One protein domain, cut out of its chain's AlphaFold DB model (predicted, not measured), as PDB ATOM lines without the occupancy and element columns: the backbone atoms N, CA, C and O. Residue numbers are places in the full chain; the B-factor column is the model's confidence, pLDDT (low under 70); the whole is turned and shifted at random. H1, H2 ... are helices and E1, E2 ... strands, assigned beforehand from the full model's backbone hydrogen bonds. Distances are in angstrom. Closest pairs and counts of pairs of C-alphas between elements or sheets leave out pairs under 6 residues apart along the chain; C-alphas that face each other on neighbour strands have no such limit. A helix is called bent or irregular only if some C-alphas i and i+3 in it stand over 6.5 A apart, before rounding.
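Overview. This is residues 8 to 128 of the 924 residues of the protein "Rne/Rng family ribonuclease" of Polaromonas sp (UniProt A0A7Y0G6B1). Two loosely joined lobes share a flat outline: one is long helix H2 with short H1 near its first end, and in the other H4 packs on H3 and on the two-strand sheet E1 E2. Residues 62 to 73 link the lobes, residues 60 to 65 stick out, and H6 lies at the far end. The 121 printed residues, mostly helix by class, hold six named helices and two named parallel strands in the order H1, H2, H3, E1, H4, H5, E2, H6. The whole is loose, with radius of gyration of the C-alphas 17.6 A and spans of 54 by 46 by 18 A.

Arrangement. H1, residues 8 to 17, touches H2, residues 38 to 61, through residues 38 to 41 alone; their closest C-alphas, Ala 15 and Ala 38, are 4.8 A apart, at a steep tilt of 56 degrees. H3, residues 74 to 82, touches H4, residues 95 to 108, the closest C-alphas being Ile 76 and Ala 101, 6.6 A. H2 and H4 are close but not clearly touching, at 7.0 A between the closest C-alphas, Asp 44 and Val 108. H4 and irregular H5, residues 110 to 115, with C-alphas 111 and 114 7.4 A apart, form a helical hairpin; H4 touches H5 with residues 102 to 106 alone, closest C-alphas Met 105 and Glu 113, 5.2 A. E1, residues 90 to 92, H4, H5 and E2, residues 116 to 118, form a strand-helix-strand unit, parallel neighbour strands with helices between, its crossover right-handed; N 117 and O 90 are within hydrogen-bond range at 2.9 A. H6, residues 125 to 128, touches no helix. Every O i to N i+4 pair is within range in H1 to H4; H5 has 0 of 2, but 2 of 3 O i to N i+3 pairs; H6 is too short.

Along the chain. H1 begins at C-alpha 8, (-3.417, -9.838, 7.034). H2 is 34.4 A long, H4 19.9 A. H6 ends at C-alpha 128, (-4.789, 6.133, 42.044).

Size, cuts and confidence. The farthest C-alphas, Gly 23 and Asp 122, are 53.7 A apart. The printed part has no cut. Links H1 to H2 and H2 to H3 are long. Residue 72 is under pLDDT 70.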
ATOM      1  N   ASP A   8      -2.421  -9.612   5.965       83.69
ATOM      2  CA  ASP A   8      -3.417  -9.838   7.034       83.69
ATOM      3  C   ASP A   8      -4.847 -10.099   6.519       83.69
ATOM      4  O   ASP A   8      -5.655 -10.774   7.164       83.69
ATOM      5  N   ARG A   9      -5.210  -9.505   5.372       87.75
ATOM      6  CA  ARG A   9      -6.535  -9.659   4.758       87.75
ATOM      7  C   ARG A   9      -6.649 -10.928   3.911       87.75
ATOM      8  O   ARG A   9      -7.768 -11.423   3.759       87.75
ATOM      9  N   ALA A  10      -5.552 -11.422   3.343       87.44
ATOM     10  CA  ALA A  10      -5.511 -12.712   2.665       87.44
ATOM     11  C   ALA A  10      -5.605 -13.842   3.698       87.44
ATOM     12  O   ALA A  10      -6.536 -14.639   3.619       87.44
ATOM     13  N   ASP A  11      -4.758 -13.810   4.725       87.12
ATOM     14  CA  ASP A  11      -4.703 -14.802   5.806       87.12
ATOM     15  C   ASP A  11      -6.048 -14.926   6.532       87.12
ATOM     16  O   ASP A  11      -6.605 -16.016   6.679       87.12
ATOM     17  N   LEU A  12      -6.645 -13.791   6.920       87.38
ATOM     18  CA  LEU A  12      -7.968 -13.778   7.545       87.38
ATOM     19  C   LEU A  12      -9.077 -14.235   6.587       87.38
ATOM     20  O   LEU A  12     -10.092 -14.756   7.046       87.38
ATOM     21  N   LYS A  13      -8.922 -14.056   5.268       88.12
ATOM     22  CA  LYS A  13      -9.877 -14.606   4.297       88.12
ATOM     23  C   LYS A  13      -9.735 -16.125   4.209       88.12
ATOM     24  O   LYS A  13     -10.755 -16.797   4.241       88.12
ATOM     25  N   GLU A  14      -8.518 -16.660   4.151       89.50
ATOM     26  CA  GLU A  14      -8.285 -18.108   4.146       89.50
ATOM     27  C   GLU A  14      -8.828 -18.759   5.429       89.50
ATOM     28  O   GLU A  14      -9.555 -19.748   5.358       89.50
ATOM     29  N   ALA A  15      -8.588 -18.145   6.593       87.69
ATOM     30  CA  ALA A  15      -9.161 -18.591   7.862       87.69
ATOM     31  C   ALA A  15     -10.699 -18.466   7.915       87.69
ATOM     32  O   ALA A  15     -11.345 -19.274   8.577       87.69
ATOM     33  N   MET A  16     -11.303 -17.490   7.218       87.06
ATOM     34  CA  MET A  16     -12.764 -17.368   7.084       87.06
ATOM     35  C   MET A  16     -13.373 -18.375   6.099       87.06
ATOM     36  O   MET A  16     -14.484 -18.843   6.337       87.06
ATOM     37  N   ASP A  17     -12.681 -18.707   5.007       88.06
ATOM     38  CA  ASP A  17     -13.143 -19.685   4.012       88.06
ATOM     39  C   ASP A  17     -13.147 -21.127   4.580       88.06
ATOM     40  O   ASP A  17     -13.766 -22.015   3.997       88.06
ATOM     41  N   GLN A  18     -12.495 -21.352   5.730       88.31
ATOM     42  CA  GLN A  18     -12.499 -22.606   6.502       88.31
ATOM     43  C   GLN A  18     -13.650 -22.712   7.530       88.31
ATOM     44  O   GLN A  18     -13.737 -23.723   8.228       88.31
ATOM     45  N   LEU A  19     -14.516 -21.696   7.669       88.31
ATOM     46  CA  LEU A  19     -15.568 -21.665   8.697       88.31
ATOM     47  C   LEU A  19     -16.869 -22.349   8.257       88.31
ATOM     48  O   LEU A  19     -17.427 -22.052   7.200       88.31
ATOM     49  N   GLU A  20     -17.425 -23.179   9.139       87.00
ATOM     50  CA  GLU A  20     -18.741 -23.798   8.979       87.00
ATOM     51  C   GLU A  20     -19.829 -22.906   9.599       87.00
ATOM     52  O   GLU A  20     -19.881 -22.711  10.816       87.00
ATOM     53  N   TYR A  21     -20.735 -22.375   8.770       86.19
ATOM     54  CA  TYR A  21     -21.887 -21.580   9.213       86.19
ATOM     55  C   TYR A  21     -23.197 -22.007   8.528       86.19
ATOM     56  O   TYR A  21     -23.178 -22.454   7.377       86.19
ATOM     57  N   PRO A  22     -24.365 -21.860   9.191       87.62
ATOM     58  CA  PRO A  22     -25.651 -22.203   8.594       87.62
ATOM     59  C   PRO A  22     -25.967 -21.369   7.348       87.62
ATOM     60  O   PRO A  22     -25.850 -20.138   7.357       87.62
ATOM     61  N   GLY A  23     -26.440 -22.037   6.295       84.44
ATOM     62  CA  GLY A  23     -26.847 -21.392   5.048       84.44
ATOM     63  C   GLY A  23     -27.919 -20.319   5.265       84.44
ATOM     64  O   GLY A  23     -28.867 -20.515   6.021       84.44
ATOM     65  N   GLY A  24     -27.755 -19.168   4.609       85.75
ATOM     66  CA  GLY A  24     -28.615 -17.994   4.796       85.75
ATOM     67  C   GLY A  24     -28.135 -17.024   5.883       85.75
ATOM     68  O   GLY A  24     -28.629 -15.899   5.933       85.75
ATOM     69  N   SER A  25     -27.145 -17.396   6.704       88.44
ATOM     70  CA  SER A  25     -26.414 -16.436   7.544       88.44
ATOM     71  C   SER A  25     -25.235 -15.806   6.782       88.44
ATOM     72  O   SER A  25     -24.796 -16.327   5.755       88.44
ATOM     73  N   SER A  26     -24.732 -14.659   7.251       88.19
ATOM     74  CA  SER A  26     -23.533 -14.012   6.694       88.19
ATOM     75  C   SER A  26     -22.633 -13.473   7.808       88.19
ATOM     76  O   SER A  26     -23.109 -12.875   8.773       88.19
ATOM     77  N   ILE A  27     -21.324 -13.709   7.680       89.31
ATOM     78  CA  ILE A  27     -20.315 -13.414   8.706       89.31
ATOM     79  C   ILE A  27     -19.374 -12.287   8.258       89.31
ATOM     80  O   ILE A  27     -19.015 -12.179   7.087       89.31
ATOM     81  N   ILE A  28     -18.966 -11.425   9.196       89.12
ATOM     82  CA  ILE A  28     -18.064 -10.291   8.935       89.12
ATOM     83  C   ILE A  28     -16.993 -10.243  10.027       89.12
ATOM     84  O   ILE A  28     -17.259  -9.787  11.139       89.12
ATOM     85  N   ALA A  29     -15.762 -10.653   9.707       85.44
ATOM     86  CA  ALA A  29     -14.667 -10.605  10.672       85.44
ATOM     87  C   ALA A  29     -14.350  -9.166  11.133       85.44
ATOM     88  O   ALA A  29     -14.204  -8.226  10.329       85.44
ATOM     89  N   ARG A  30     -14.223  -9.006  12.454       83.94
ATOM     90  CA  ARG A  30     -13.821  -7.767  13.139       83.94
ATOM     91  C   ARG A  30     -12.317  -7.517  12.966       83.94
ATOM     92  O   ARG A  30     -11.584  -8.389  12.519       83.94
ATOM     93  N   THR A  31     -11.840  -6.322  13.318       76.31
ATOM     94  CA  THR A  31     -10.393  -6.015  13.285       76.31
ATOM     95  C   THR A  31      -9.607  -6.853  14.305       76.31
ATOM     96  O   THR A  31      -8.490  -7.248  14.019       76.31
ATOM     97  N   ALA A  32     -10.221  -7.230  15.432       71.69
ATOM     98  CA  ALA A  32      -9.637  -8.138  16.429       71.69
ATOM     99  C   ALA A  32      -9.504  -9.612  15.966       71.69
ATOM    100  O   ALA A  32      -9.068 -10.454  16.744       71.69
ATOM    101  N   GLY A  33      -9.900  -9.935  14.725       74.81
ATOM    102  CA  GLY A  33      -9.699 -11.255  14.118       74.81
ATOM    103  C   GLY A  33      -8.350 -11.430  13.407       74.81
ATOM    104  O   GLY A  33      -8.055 -12.535  12.971       74.81
ATOM    105  N   ILE A  34      -7.537 -10.373  13.266       80.69
ATOM    106  CA  ILE A  34      -6.181 -10.484  12.695       80.69
ATOM    107  C   ILE A  34      -5.350 -11.442  13.564       80.69
ATOM    108  O   ILE A  34      -5.389 -11.353  14.791       80.69
ATOM    109  N   GLY A  35      -4.617 -12.363  12.932       77.12
ATOM    110  CA  GLY A  35      -3.746 -13.323  13.619       77.12
ATOM    111  C   GLY A  35      -4.463 -14.420  14.421       77.12
ATOM    112  O   GLY A  35      -3.792 -15.185  15.109       77.12
ATOM    113  N   ARG A  36      -5.800 -14.516  14.350       82.00
ATOM    114  CA  ARG A  36      -6.588 -15.575  15.006       82.00
ATOM    115  C   ARG A  36      -6.753 -16.781  14.089       82.00
ATOM    116  O   ARG A  36      -7.019 -16.626  12.899       82.00
ATOM    117  N   SER A  37      -6.611 -17.983  14.640       86.12
ATOM    118  CA  SER A  37      -6.719 -19.221  13.866       86.12
ATOM    119  C   SER A  37      -8.174 -19.577  13.528       86.12
ATOM    120  O   SER A  37      -9.110 -19.201  14.237       86.12
ATOM    121  N   ALA A  38      -8.372 -20.351  12.456       87.38
ATOM    122  CA  ALA A  38      -9.689 -20.848  12.051       87.38
ATOM    123  C   ALA A  38     -10.501 -21.515  13.193       87.38
ATOM    124  O   ALA A  38     -11.673 -21.165  13.335       87.38
ATOM    125  N   PRO A  39      -9.948 -22.396  14.063       85.44
ATOM    126  CA  PRO A  39     -10.719 -22.960  15.175       85.44
ATOM    127  C   PRO A  39     -11.110 -21.937  16.257       85.44
ATOM    128  O   PRO A  39     -12.174 -22.091  16.851       85.44
ATOM    129  N   GLU A  40     -10.327 -20.879  16.497       82.19
ATOM    130  CA  GLU A  40     -10.734 -19.782  17.399       82.19
ATOM    131  C   GLU A  40     -11.905 -18.986  16.806       82.19
ATOM    132  O   GLU A  40     -12.881 -18.689  17.498       82.19
ATOM    133  N   LEU A  41     -11.841 -18.685  15.505       84.94
ATOM    134  CA  LEU A  41     -12.915 -18.002  14.780       84.94
ATOM    135  C   LEU A  41     -14.190 -18.862  14.711       84.94
ATOM    136  O   LEU A  41     -15.290 -18.339  14.891       84.94
ATOM    137  N   GLN A  42     -14.059 -20.182  14.529       85.88
ATOM    138  CA  GLN A  42     -15.180 -21.123  14.595       85.88
ATOM    139  C   GLN A  42     -15.764 -21.207  16.009       85.88
ATOM    140  O   GLN A  42     -16.971 -21.382  16.169       85.88
ATOM    141  N   TRP A  43     -14.939 -21.066  17.048       82.25
ATOM    142  CA  TRP A  43     -15.403 -21.073  18.429       82.25
ATOM    143  C   TRP A  43     -16.267 -19.833  18.749       82.25
ATOM    144  O   TRP A  43     -17.380 -19.998  19.257       82.25
ATOM    145  N   ASP A  44     -15.841 -18.618  18.367       82.56
ATOM    146  CA  ASP A  44     -16.651 -17.386  18.527       82.56
ATOM    147  C   ASP A  44     -17.941 -17.453  17.689       82.56
ATOM    148  O   ASP A  44     -19.040 -17.175  18.173       82.56
ATOM    149  N   LEU A  45     -17.840 -17.946  16.451       86.00
ATOM    150  CA  LEU A  45     -18.990 -18.219  15.587       86.00
ATOM    151  C   LEU A  45     -19.985 -19.198  16.239       86.00
ATOM    152  O   LEU A  45     -21.190 -18.946  16.228       86.00
ATOM    153  N   ASN A  46     -19.508 -20.271  16.873       86.06
ATOM    154  CA  ASN A  46     -20.351 -21.229  17.593       86.06
ATOM    155  C   ASN A  46     -21.040 -20.599  18.820       86.06
ATOM    156  O   ASN A  46     -22.190 -20.943  19.110       86.06
ATOM    157  N   TYR A  47     -20.391 -19.667  19.528       82.38
ATOM    158  CA  TYR A  47     -21.031 -18.876  20.588       82.38
ATOM    159  C   TYR A  47     -22.143 -17.972  20.021       82.38
ATOM    160  O   TYR A  47     -23.266 -17.976  20.533       82.38
ATOM    161  N   LEU A  48     -21.883 -17.269  18.913       85.31
ATOM    162  CA  LEU A  48     -22.876 -16.422  18.239       85.31
ATOM    163  C   LEU A  48     -24.069 -17.226  17.692       85.31
ATOM    164  O   LEU A  48     -25.210 -16.776  17.813       85.31
ATOM    165  N   ILE A  49     -23.840 -18.432  17.160       88.25
ATOM    166  CA  ILE A  49     -24.904 -19.352  16.722       88.25
ATOM    167  C   ILE A  49     -25.757 -19.805  17.916       88.25
ATOM    168  O   ILE A  49     -26.986 -19.763  17.832       88.25
ATOM    169  N   LYS A  50     -25.148 -20.171  19.054       84.44
ATOM    170  CA  LYS A  50     -25.892 -20.524  20.280       84.44
ATOM    171  C   LYS A  50     -26.756 -19.357  20.766       84.44
ATOM    172  O   LYS A  50     -27.951 -19.544  20.999       84.44
ATOM    173  N   LEU A  51     -26.195 -18.147  20.830       84.25
ATOM    174  CA  LEU A  51     -26.938 -16.935  21.184       84.25
ATOM    175  C   LEU A  51     -28.106 -16.672  20.214       84.25
ATOM    176  O   LEU A  51     -29.213 -16.374  20.660       84.25
ATOM    177  N   TRP A  52     -27.899 -16.850  18.904       88.25
ATOM    178  CA  TRP A  52     -28.967 -16.741  17.906       88.25
ATOM    179  C   TRP A  52     -30.085 -17.772  18.120       88.25
ATOM    180  O   TRP A  52     -31.254 -17.395  18.120       88.25
ATOM    181  N   THR A  53     -29.761 -19.047  18.374       87.62
ATOM    182  CA  THR A  53     -30.792 -20.076  18.633       87.62
ATOM    183  C   THR A  53     -31.618 -19.789  19.891       87.62
ATOM    184  O   THR A  53     -32.823 -20.035  19.894       87.62
ATOM    185  N   ALA A  54     -31.020 -19.193  20.929       85.44
ATOM    186  CA  ALA A  54     -31.761 -18.731  22.103       85.44
ATOM    187  C   ALA A  54     -32.695 -17.549  21.773       85.44
ATOM    188  O   ALA A  54     -33.843 -17.538  22.217       85.44
ATOM    189  N   ILE A  55     -32.233 -16.583  20.969       87.38
ATOM    190  CA  ILE A  55     -33.025 -15.424  20.513       87.38
ATOM    191  C   ILE A  55     -34.221 -15.868  19.661       87.38
ATOM    192  O   ILE A  55     -35.343 -15.427  19.910       87.38
ATOM    193  N   ASP A  56     -34.008 -16.772  18.705       89.00
ATOM    194  CA  ASP A  56     -35.058 -17.359  17.865       89.00
ATOM    195  C   ASP A  56     -36.074 -18.171  18.694       89.00
ATOM    196  O   ASP A  56     -37.286 -18.005  18.534       89.00
ATOM    197  N   GLY A  57     -35.601 -18.980  19.649       87.06
ATOM    198  CA  GLY A  57     -36.459 -19.727  20.575       87.06
ATOM    199  C   GLY A  57     -37.332 -18.824  21.455       87.06
ATOM    200  O   GLY A  57     -38.545 -19.018  21.535       87.06
ATOM    201  N   ALA A  58     -36.745 -17.795  22.074       84.62
ATOM    202  CA  ALA A  58     -37.479 -16.838  22.906       84.62
ATOM    203  C   ALA A  58     -38.445 -15.962  22.085       84.62
ATOM    204  O   ALA A  58     -39.569 -15.708  22.523       84.62
ATOM    205  N   GLY A  59     -38.045 -15.550  20.876       85.81
ATOM    206  CA  GLY A  59     -38.890 -14.794  19.949       85.81
ATOM    207  C   GLY A  59     -40.125 -15.568  19.480       85.81
ATOM    208  O   GLY A  59     -41.184 -14.973  19.299       85.81
ATOM    209  N   LYS A  60     -40.026 -16.898  19.354       86.81
ATOM    210  CA  LYS A  60     -41.163 -17.793  19.064       86.81
ATOM    211  C   LYS A  60     -42.059 -18.070  20.277       86.81
ATOM    212  O   LYS A  60     -43.214 -18.447  20.094       86.81
ATOM    213  N   GLY A  61     -41.541 -17.915  21.498       79.12
ATOM    214  CA  GLY A  61     -42.261 -18.239  22.735       79.12
ATOM    215  C   GLY A  61     -43.223 -17.150  23.228       79.12
ATOM    216  O   GLY A  61     -44.285 -17.468  23.764       79.12
ATOM    217  N   GLY A  62     -42.869 -15.872  23.067       75.75
ATOM    218  CA  GLY A  62     -43.676 -14.748  23.558       75.75
ATOM    219  C   GLY A  62     -44.704 -14.215  22.549       75.75
ATOM    220  O   GLY A  62     -44.568 -14.373  21.340       75.75
ATOM    221  N   LYS A  63     -45.743 -13.535  23.054       77.50
ATOM    222  CA  LYS A  63     -46.754 -12.827  22.247       77.50
ATOM    223  C   LYS A  63     -46.778 -11.346  22.627       77.50
ATOM    224  O   LYS A  63     -46.845 -11.023  23.809       77.50
ATOM    225  N   GLY A  64     -46.781 -10.459  21.631       82.94
ATOM    226  CA  GLY A  64     -46.713  -9.004  21.819       82.94
ATOM    227  C   GLY A  64     -45.292  -8.450  21.658       82.94
ATOM    228  O   GLY A  64     -44.430  -9.119  21.096       82.94
ATOM    229  N   ALA A  65     -45.053  -7.225  22.135       84.31
ATOM    230  CA  ALA A  65     -43.743  -6.572  22.094       84.31
ATOM    231  C   ALA A  65     -43.036  -6.681  23.457       84.31
ATOM    232  O   ALA A  65     -43.495  -6.112  24.452       84.31
ATOM    233  N   PHE A  66     -41.926  -7.419  23.494       85.69
ATOM    234  CA  PHE A  66     -41.151  -7.713  24.700       85.69
ATOM    235  C   PHE A  66     -39.645  -7.728  24.405       85.69
ATOM    236  O   PHE A  66     -39.217  -8.081  23.302       85.69
ATOM    237  N   LEU A  67     -38.824  -7.373  25.395       86.12
ATOM    238  CA  LEU A  67     -37.368  -7.427  25.285       86.12
ATOM    239  C   LEU A  67     -36.871  -8.887  25.299       86.12
ATOM    240  O   LEU A  67     -36.830  -9.541  26.337       86.12
ATOM    241  N   ILE A  68     -36.472  -9.408  24.136       85.31
ATOM    242  CA  ILE A  68     -35.916 -10.768  24.013       85.31
ATOM    243  C   ILE A  68     -34.505 -10.828  24.614       85.31
ATOM    244  O   ILE A  68     -34.243 -11.578  25.555       85.31
ATOM    245  N   TYR A  69     -33.605 -10.007  24.075       82.50
ATOM    246  CA  TYR A  69     -32.196  -9.933  24.443       82.50
ATOM    247  C   TYR A  69     -31.801  -8.463  24.566       82.50
ATOM    248  O   TYR A  69     -31.896  -7.699  23.605       82.50
ATOM    249  N   GLN A  70     -31.360  -8.070  25.756       80.38
ATOM    250  CA  GLN A  70     -30.692  -6.793  25.962       80.38
ATOM    251  C   GLN A  70     -29.234  -6.964  25.545       80.38
ATOM    252  O   GLN A  70     -28.592  -7.919  25.984       80.38
ATOM    253  N   GLU A  71     -28.678  -6.054  24.735       72.81
ATOM    254  CA  GLU A  71     -27.237  -6.120  24.500       72.81
ATOM    255  C   GLU A  71     -26.504  -5.953  25.839       72.81
ATOM    256  O   GLU A  71     -26.719  -4.981  26.565       72.81
ATOM    257  N   SER A  72     -25.668  -6.949  26.133       67.38
ATOM    258  CA  SER A  72     -24.822  -7.111  27.315       67.38
ATOM    259  C   SER A  72     -24.309  -5.812  27.950       67.38
ATOM    260  O   SER A  72     -23.896  -4.903  27.225       67.38
ATOM    261  N   SER A  73     -24.232  -5.810  29.290       75.38
ATOM    262  CA  SER A  73     -23.684  -4.757  30.167       75.38
ATOM    263  C   SER A  73     -22.566  -3.912  29.539       75.38
ATOM    264  O   SER A  73     -21.711  -4.436  28.821       75.38
ATOM    265  N   LEU A  74     -22.526  -2.614  29.878       82.00
ATOM    266  CA  LEU A  74     -21.524  -1.647  29.403       82.00
ATOM    267  C   LEU A  74     -20.092  -2.199  29.469       82.00
ATOM    268  O   LEU A  74     -19.311  -1.962  28.554       82.00
ATOM    269  N   VAL A  75     -19.788  -2.983  30.503       85.38
ATOM    270  CA  VAL A  75     -18.508  -3.672  30.727       85.38
ATOM    271  C   VAL A  75     -18.205  -4.706  29.638       85.38
ATOM    272  O   VAL A  75     -17.140  -4.667  29.032       85.38
ATOM    273  N   ILE A  76     -19.157  -5.586  29.321       82.25
ATOM    274  CA  ILE A  76     -19.014  -6.596  28.261       82.25
ATOM    275  C   ILE A  76     -18.945  -5.920  26.886       82.25
ATOM    276  O   ILE A  76     -18.150  -6.325  26.036       82.25
ATOM    277  N   ARG A  77     -19.724  -4.847  26.667       82.31
ATOM    278  CA  ARG A  77     -19.604  -4.025  25.454       82.31
ATOM    279  C   ARG A  77     -18.213  -3.387  25.367       82.31
ATOM    280  O   ARG A  77     -17.616  -3.448  24.302       82.31
ATOM    281  N   ALA A  78     -17.682  -2.828  26.456       85.88
ATOM    282  CA  ALA A  78     -16.359  -2.209  26.500       85.88
ATOM    283  C   ALA A  78     -15.235  -3.221  26.230       85.88
ATOM    284  O   ALA A  78     -14.381  -2.955  25.387       85.88
ATOM    285  N   ILE A  79     -15.279  -4.409  26.843       84.06
ATOM    286  CA  ILE A  79     -14.348  -5.507  26.540       84.06
ATOM    287  C   ILE A  79     -14.406  -5.844  25.041       84.06
ATOM    288  O   ILE A  79     -13.392  -5.761  24.354       84.06
ATOM    289  N   ARG A  80     -15.594  -6.117  24.483       79.56
ATOM    290  CA  ARG A  80     -15.763  -6.472  23.057       79.56
ATOM    291  C   ARG A  80     -15.380  -5.349  22.071       79.56
ATOM    292  O   ARG A  80     -15.194  -5.614  20.881       79.56
ATOM    293  N   ASP A  81     -15.333  -4.104  22.542       77.38
ATOM    294  CA  ASP A  81     -15.109  -2.900  21.738       77.38
ATOM    295  C   ASP A  81     -13.663  -2.373  21.777       77.38
ATOM    296  O   ASP A  81     -13.245  -1.740  20.804       77.38
ATOM    297  N   TYR A  82     -12.943  -2.591  22.885       81.31
ATOM    298  CA  TYR A  82     -11.624  -1.998  23.163       81.31
ATOM    299  C   TYR A  82     -10.546  -3.015  23.583       81.31
ATOM    300  O   TYR A  82      -9.383  -2.627  23.672       81.31
ATOM    301  N   PHE A  83     -10.879  -4.284  23.857       83.19
ATOM    302  CA  PHE A  83      -9.871  -5.267  24.268       83.19
ATOM    303  C   PHE A  83      -8.937  -5.653  23.110       83.19
ATOM    304  O   PHE A  83      -9.362  -6.264  22.130       83.19
ATOM    305  N   ASN A  84      -7.652  -5.337  23.283       78.25
ATOM    306  CA  ASN A  84      -6.550  -5.710  22.399       78.25
ATOM    307  C   ASN A  84      -5.523  -6.557  23.173       78.25
ATOM    308  O   ASN A  84      -5.438  -6.475  24.400       78.25
ATOM    309  N   SER A  85      -4.676  -7.295  22.446       76.81
ATOM    310  CA  SER A  85      -3.534  -8.068  22.975       76.81
ATOM    311  C   SER A  85      -2.607  -7.280  23.903       76.81
ATOM    312  O   SER A  85      -1.980  -7.864  24.788       76.81
ATOM    313  N   ASP A  86      -2.543  -5.968  23.705       83.12
ATOM    314  CA  ASP A  86      -1.556  -5.069  24.305       83.12
ATOM    315  C   ASP A  86      -2.012  -4.540  25.680       83.12
ATOM    316  O   ASP A  86      -1.231  -3.940  26.415       83.12
ATOM    317  N   ILE A  87      -3.277  -4.779  26.055       87.31
ATOM    318  CA  ILE A  87      -3.826  -4.401  27.363       87.31
ATOM    319  C   ILE A  87      -3.386  -5.430  28.404       87.31
ATOM    320  O   ILE A  87      -3.894  -6.552  28.418       87.31
ATOM    321  N   GLY A  88      -2.454  -5.045  29.280       87.81
ATOM    322  CA  GLY A  88      -1.927  -5.915  30.335       87.81
ATOM    323  C   GLY A  88      -2.984  -6.341  31.359       87.81
ATOM    324  O   GLY A  88      -3.240  -7.531  31.503       87.81
ATOM    325  N   ASP A  89      -3.620  -5.370  32.020       90.69
ATOM    326  CA  ASP A  89      -4.561  -5.588  33.127       90.69
ATOM    327  C   ASP A  89      -5.908  -4.893  32.875       90.69
ATOM    328  O   ASP A  89      -5.960  -3.791  32.329       90.69
ATOM    329  N   ILE A  90      -6.999  -5.516  33.332       92.12
ATOM    330  CA  ILE A  90      -8.350  -4.945  33.369       92.12
ATOM    331  C   ILE A  90      -8.798  -4.911  34.831       92.12
ATOM    332  O   ILE A  90      -8.936  -5.963  35.457       92.12
ATOM    333  N   LEU A  91      -9.008  -3.712  35.376       92.62
ATOM    334  CA  LEU A  91      -9.287  -3.495  36.797       92.62
ATOM    335  C   LEU A  91     -10.757  -3.152  37.050       92.62
ATOM    336  O   LEU A  91     -11.309  -2.265  36.401       92.62
ATOM    337  N   PHE A  92     -11.356  -3.827  38.032       93.00
ATOM    338  CA  PHE A  92     -12.732  -3.601  38.484       93.00
ATOM    339  C   PHE A  92     -12.778  -3.344  39.991       93.00
ATOM    340  O   PHE A  92     -12.230  -4.130  40.761       93.00
ATOM    341  N   ASP A  93     -13.447  -2.270  40.404       92.62
ATOM    342  CA  ASP A  93     -13.703  -1.917  41.808       92.62
ATOM    343  C   ASP A  93     -14.853  -2.728  42.436       92.62
ATOM    344  O   ASP A  93     -14.821  -3.044  43.623       92.62
ATOM    345  N   THR A  94     -15.844  -3.092  41.622       91.12
ATOM    346  CA  THR A  94     -17.129  -3.651  42.050       91.12
ATOM    347  C   THR A  94     -17.195  -5.164  41.827       91.12
ATOM    348  O   THR A  94     -17.044  -5.641  40.701       91.12
ATOM    349  N   ASP A  95     -17.481  -5.920  42.890       90.06
ATOM    350  CA  ASP A  95     -17.486  -7.393  42.923       90.06
ATOM    351  C   ASP A  95     -18.386  -8.033  41.853       90.06
ATOM    352  O   ASP A  95     -17.923  -8.881  41.088       90.06
ATOM    353  N   ASP A  96     -19.641  -7.588  41.756       89.19
ATOM    354  CA  ASP A  96     -20.626  -8.118  40.800       89.19
ATOM    355  C   ASP A  96     -20.169  -7.937  39.345       89.19
ATOM    356  O   ASP A  96     -20.416  -8.783  38.482       89.19
ATOM    357  N   VAL A  97     -19.488  -6.821  39.071       89.19
ATOM    358  CA  VAL A  97     -18.985  -6.462  37.742       89.19
ATOM    359  C   VAL A  97     -17.715  -7.244  37.416       89.19
ATOM    360  O   VAL A  97     -17.579  -7.742  36.298       89.19
ATOM    361  N   TYR A  98     -16.816  -7.392  38.393       90.75
ATOM    362  CA  TYR A  98     -15.620  -8.223  38.282       90.75
ATOM    363  C   TYR A  98     -15.981  -9.667  37.911       90.75
ATOM    364  O   TYR A  98     -15.426 -10.207  36.957       90.75
ATOM    365  N   GLU A  99     -16.938 -10.277  38.614       89.44
ATOM    366  CA  GLU A  99     -17.305 -11.675  38.375       89.44
ATOM    367  C   GLU A  99     -18.046 -11.857  37.037       89.44
ATOM    368  O   GLU A  99     -17.744 -12.796  36.302       89.44
ATOM    369  N   GLN A 100     -18.913 -10.916  36.634       86.00
ATOM    370  CA  GLN A 100     -19.498 -10.899  35.281       86.00
ATOM    371  C   GLN A 100     -18.426 -10.794  34.181       86.00
ATOM    372  O   GLN A 100     -18.498 -11.497  33.170       86.00
ATOM    373  N   ALA A 101     -17.425  -9.925  34.362       87.62
ATOM    374  CA  ALA A 101     -16.329  -9.760  33.410       87.62
ATOM    375  C   ALA A 101     -15.427 -11.001  33.353       87.62
ATOM    376  O   ALA A 101     -15.035 -11.422  32.262       87.62
ATOM    377  N   ARG A 102     -15.141 -11.616  34.507       89.00
ATOM    378  CA  ARG A 102     -14.363 -12.853  34.614       89.00
ATOM    379  C   ARG A 102     -15.076 -14.010  33.920       89.00
ATOM    380  O   ARG A 102     -14.462 -14.659  33.086       89.00
ATOM    381  N   GLN A 103     -16.370 -14.213  34.172       86.19
ATOM    382  CA  GLN A 103     -17.175 -15.238  33.493       86.19
ATOM    383  C   GLN A 103     -17.232 -15.018  31.974       86.19
ATOM    384  O   GLN A 103     -17.092 -15.973  31.210       86.19
ATOM    385  N   PHE A 104     -17.375 -13.768  31.518       83.44
ATOM    386  CA  PHE A 104     -17.348 -13.451  30.089       83.44
ATOM    387  C   PHE A 104     -15.983 -13.751  29.445       83.44
ATOM    388  O   PHE A 104     -15.945 -14.336  28.364       83.44
ATOM    389  N   MET A 105     -14.868 -13.411  30.103       84.38
ATOM    390  CA  MET A 105     -13.522 -13.716  29.596       84.38
ATOM    391  C   MET A 105     -13.190 -15.210  29.664       84.38
ATOM    392  O   MET A 105     -12.718 -15.755  28.674       84.38
ATOM    393  N   ALA A 106     -13.500 -15.891  30.769       84.31
ATOM    394  CA  ALA A 106     -13.338 -17.339  30.919       84.31
ATOM    395  C   ALA A 106     -14.103 -18.121  29.839       84.31
ATOM    396  O   ALA A 106     -13.653 -19.179  29.397       84.31
ATOM    397  N   HIS A 107     -15.245 -17.590  29.386       75.44
ATOM    398  CA  HIS A 107     -15.951 -18.139  28.241       75.44
ATOM    399  C   HIS A 107     -15.277 -17.769  26.911       75.44
ATOM    400  O   HIS A 107     -14.841 -18.661  26.192       75.44
ATOM    401  N   VAL A 108     -15.188 -16.475  26.576       75.69
ATOM    402  CA  VAL A 108     -14.876 -16.007  25.208       75.69
ATOM    403  C   VAL A 108     -13.380 -16.000  24.875       75.69
ATOM    404  O   VAL A 108     -13.012 -16.171  23.716       75.69
ATOM    405  N   MET A 109     -12.506 -15.800  25.862       76.81
ATOM    406  CA  MET A 109     -11.047 -15.760  25.698       76.81
ATOM    407  C   MET A 109     -10.334 -16.279  26.965       76.81
ATOM    408  O   MET A 109      -9.685 -15.490  27.658       76.81
ATOM    409  N   PRO A 110     -10.420 -17.586  27.293       78.38
ATOM    410  CA  PRO A 110      -9.897 -18.130  28.554       78.38
ATOM    411  C   PRO A 110      -8.397 -17.884  28.769       78.38
ATOM    412  O   PRO A 110      -7.968 -17.680  29.901       78.38
ATOM    413  N   GLU A 111      -7.599 -17.804  27.697       81.75
ATOM    414  CA  GLU A 111      -6.180 -17.415  27.776       81.75
ATOM    415  C   GLU A 111      -5.959 -16.057  28.460       81.75
ATOM    416  O   GLU A 111      -4.916 -15.843  29.075       81.75
ATOM    417  N   HIS A 112      -6.938 -15.149  28.387       82.31
ATOM    418  CA  HIS A 112      -6.867 -13.780  28.902       82.31
ATOM    419  C   HIS A 112      -7.647 -13.570  30.209       82.31
ATOM    420  O   HIS A 112      -7.642 -12.453  30.725       82.31
ATOM    421  N   GLU A 113      -8.258 -14.610  30.799       85.50
ATOM    422  CA  GLU A 113      -8.981 -14.496  32.084       85.50
ATOM    423  C   GLU A 113      -8.082 -13.909  33.188       85.50
ATOM    424  O   GLU A 113      -8.502 -13.025  33.931       85.50
ATOM    425  N   HIS A 114      -6.807 -14.314  33.232       87.50
ATOM    426  CA  HIS A 114      -5.815 -13.866  34.220       87.50
ATOM    427  C   HIS A 114      -5.532 -12.348  34.216       87.50
ATOM    428  O   HIS A 114      -4.916 -11.836  35.156       87.50
ATOM    429  N   ARG A 115      -5.952 -11.627  33.167       88.69
ATOM    430  CA  ARG A 115      -5.831 -10.164  33.058       88.69
ATOM    431  C   ARG A 115      -6.963  -9.429  33.776       88.69
ATOM    432  O   ARG A 115      -6.810  -8.256  34.107       88.69
ATOM    433  N   VAL A 116      -8.087 -10.103  34.036       91.38
ATOM    434  CA  VAL A 116      -9.217  -9.556  34.797       91.38
ATOM    435  C   VAL A 116      -8.884  -9.604  36.285       91.38
ATOM    436  O   VAL A 116      -8.822 -10.666  36.905       91.38
ATOM    437  N   LYS A 117      -8.669  -8.428  36.875       92.38
ATOM    438  CA  LYS A 117      -8.215  -8.251  38.256       92.38
ATOM    439  C   LYS A 117      -9.201  -7.395  39.045       92.38
ATOM    440  O   LYS A 117      -9.705  -6.379  38.570       92.38
ATOM    441  N   ARG A 118      -9.458  -7.804  40.285       92.50
ATOM    442  CA  ARG A 118     -10.258  -7.027  41.230       92.50
ATOM    443  C   ARG A 118      -9.367  -6.023  41.952       92.50
ATOM    444  O   ARG A 118      -8.374  -6.405  42.570       92.50
ATOM    445  N   TYR A 119      -9.762  -4.763  41.906       94.50
ATOM    446  CA  TYR A 119      -9.179  -3.672  42.666       94.50
ATOM    447  C   TYR A 119      -9.661  -3.715  44.127       94.50
ATOM    448  O   TYR A 119     -10.802  -4.093  44.395       94.50
ATOM    449  N   ARG A 120      -8.771  -3.407  45.081       91.31
ATOM    450  CA  ARG A 120      -9.030  -3.537  46.532       91.31
ATOM    451  C   ARG A 120      -8.319  -2.489  47.403       91.31
ATOM    452  O   ARG A 120      -8.321  -2.633  48.619       91.31
ATOM    453  N   ASP A 121      -7.675  -1.487  46.808       90.12
ATOM    454  CA  ASP A 121      -7.034  -0.407  47.565       90.12
ATOM    455  C   ASP A 121      -8.071   0.642  48.013       90.12
ATOM    456  O   ASP A 121      -9.025   0.911  47.285       90.12
ATOM    457  N   ASP A 122      -7.856   1.283  49.168       90.75
ATOM    458  CA  ASP A 122      -8.807   2.248  49.759       90.75
ATOM    459  C   ASP A 122      -8.995   3.538  48.934       90.75
ATOM    460  O   ASP A 122     -10.008   4.228  49.048       90.75
ATOM    461  N   ALA A 123      -8.006   3.898  48.110       92.19
ATOM    462  CA  ALA A 123      -8.074   5.066  47.233       92.19
ATOM    463  C   ALA A 123      -8.901   4.748  45.972       92.19
ATOM    464  O   ALA A 123      -8.653   3.706  45.364       92.19
ATOM    465  N   PRO A 124      -9.808   5.626  45.497       93.81
ATOM    466  CA  PRO A 124     -10.597   5.360  44.293       93.81
ATOM    467  C   PRO A 124      -9.732   5.048  43.064       93.81
ATOM    468  O   PRO A 124      -8.677   5.657  42.858       93.81
ATOM    469  N   LEU A 125     -10.197   4.109  42.232       93.06
ATOM    470  CA  LEU A 125      -9.448   3.541  41.104       93.06
ATOM    471  C   LEU A 125      -8.850   4.626  40.190       93.06
ATOM    472  O   LEU A 125      -7.642   4.660  39.956       93.06
ATOM    473  N   PHE A 126      -9.682   5.554  39.718       94.44
ATOM    474  CA  PHE A 126      -9.270   6.628  38.807       94.44
ATOM    475  C   PHE A 126      -8.345   7.662  39.468       94.44
ATOM    476  O   PHE A 126      -7.450   8.195  38.808       94.44
ATOM    477  N   SER A 127      -8.488   7.889  40.778       93.19
ATOM    478  CA  SER A 127      -7.597   8.759  41.551       93.19
ATOM    479  C   SER A 127      -6.201   8.147  41.706       93.19
ATOM    480  O   SER A 127      -5.209   8.855  41.535       93.19
ATOM    481  N   ARG A 128      -6.090   6.830  41.948       92.25
ATOM    482  CA  ARG A 128      -4.789   6.133  42.044       92.25
ATOM    483  C   ARG A 128      -4.019   6.150  40.723       92.25
ATOM    484  O   ARG A 128      -2.808   6.353  40.737       92.25
TER     485      ARG A 128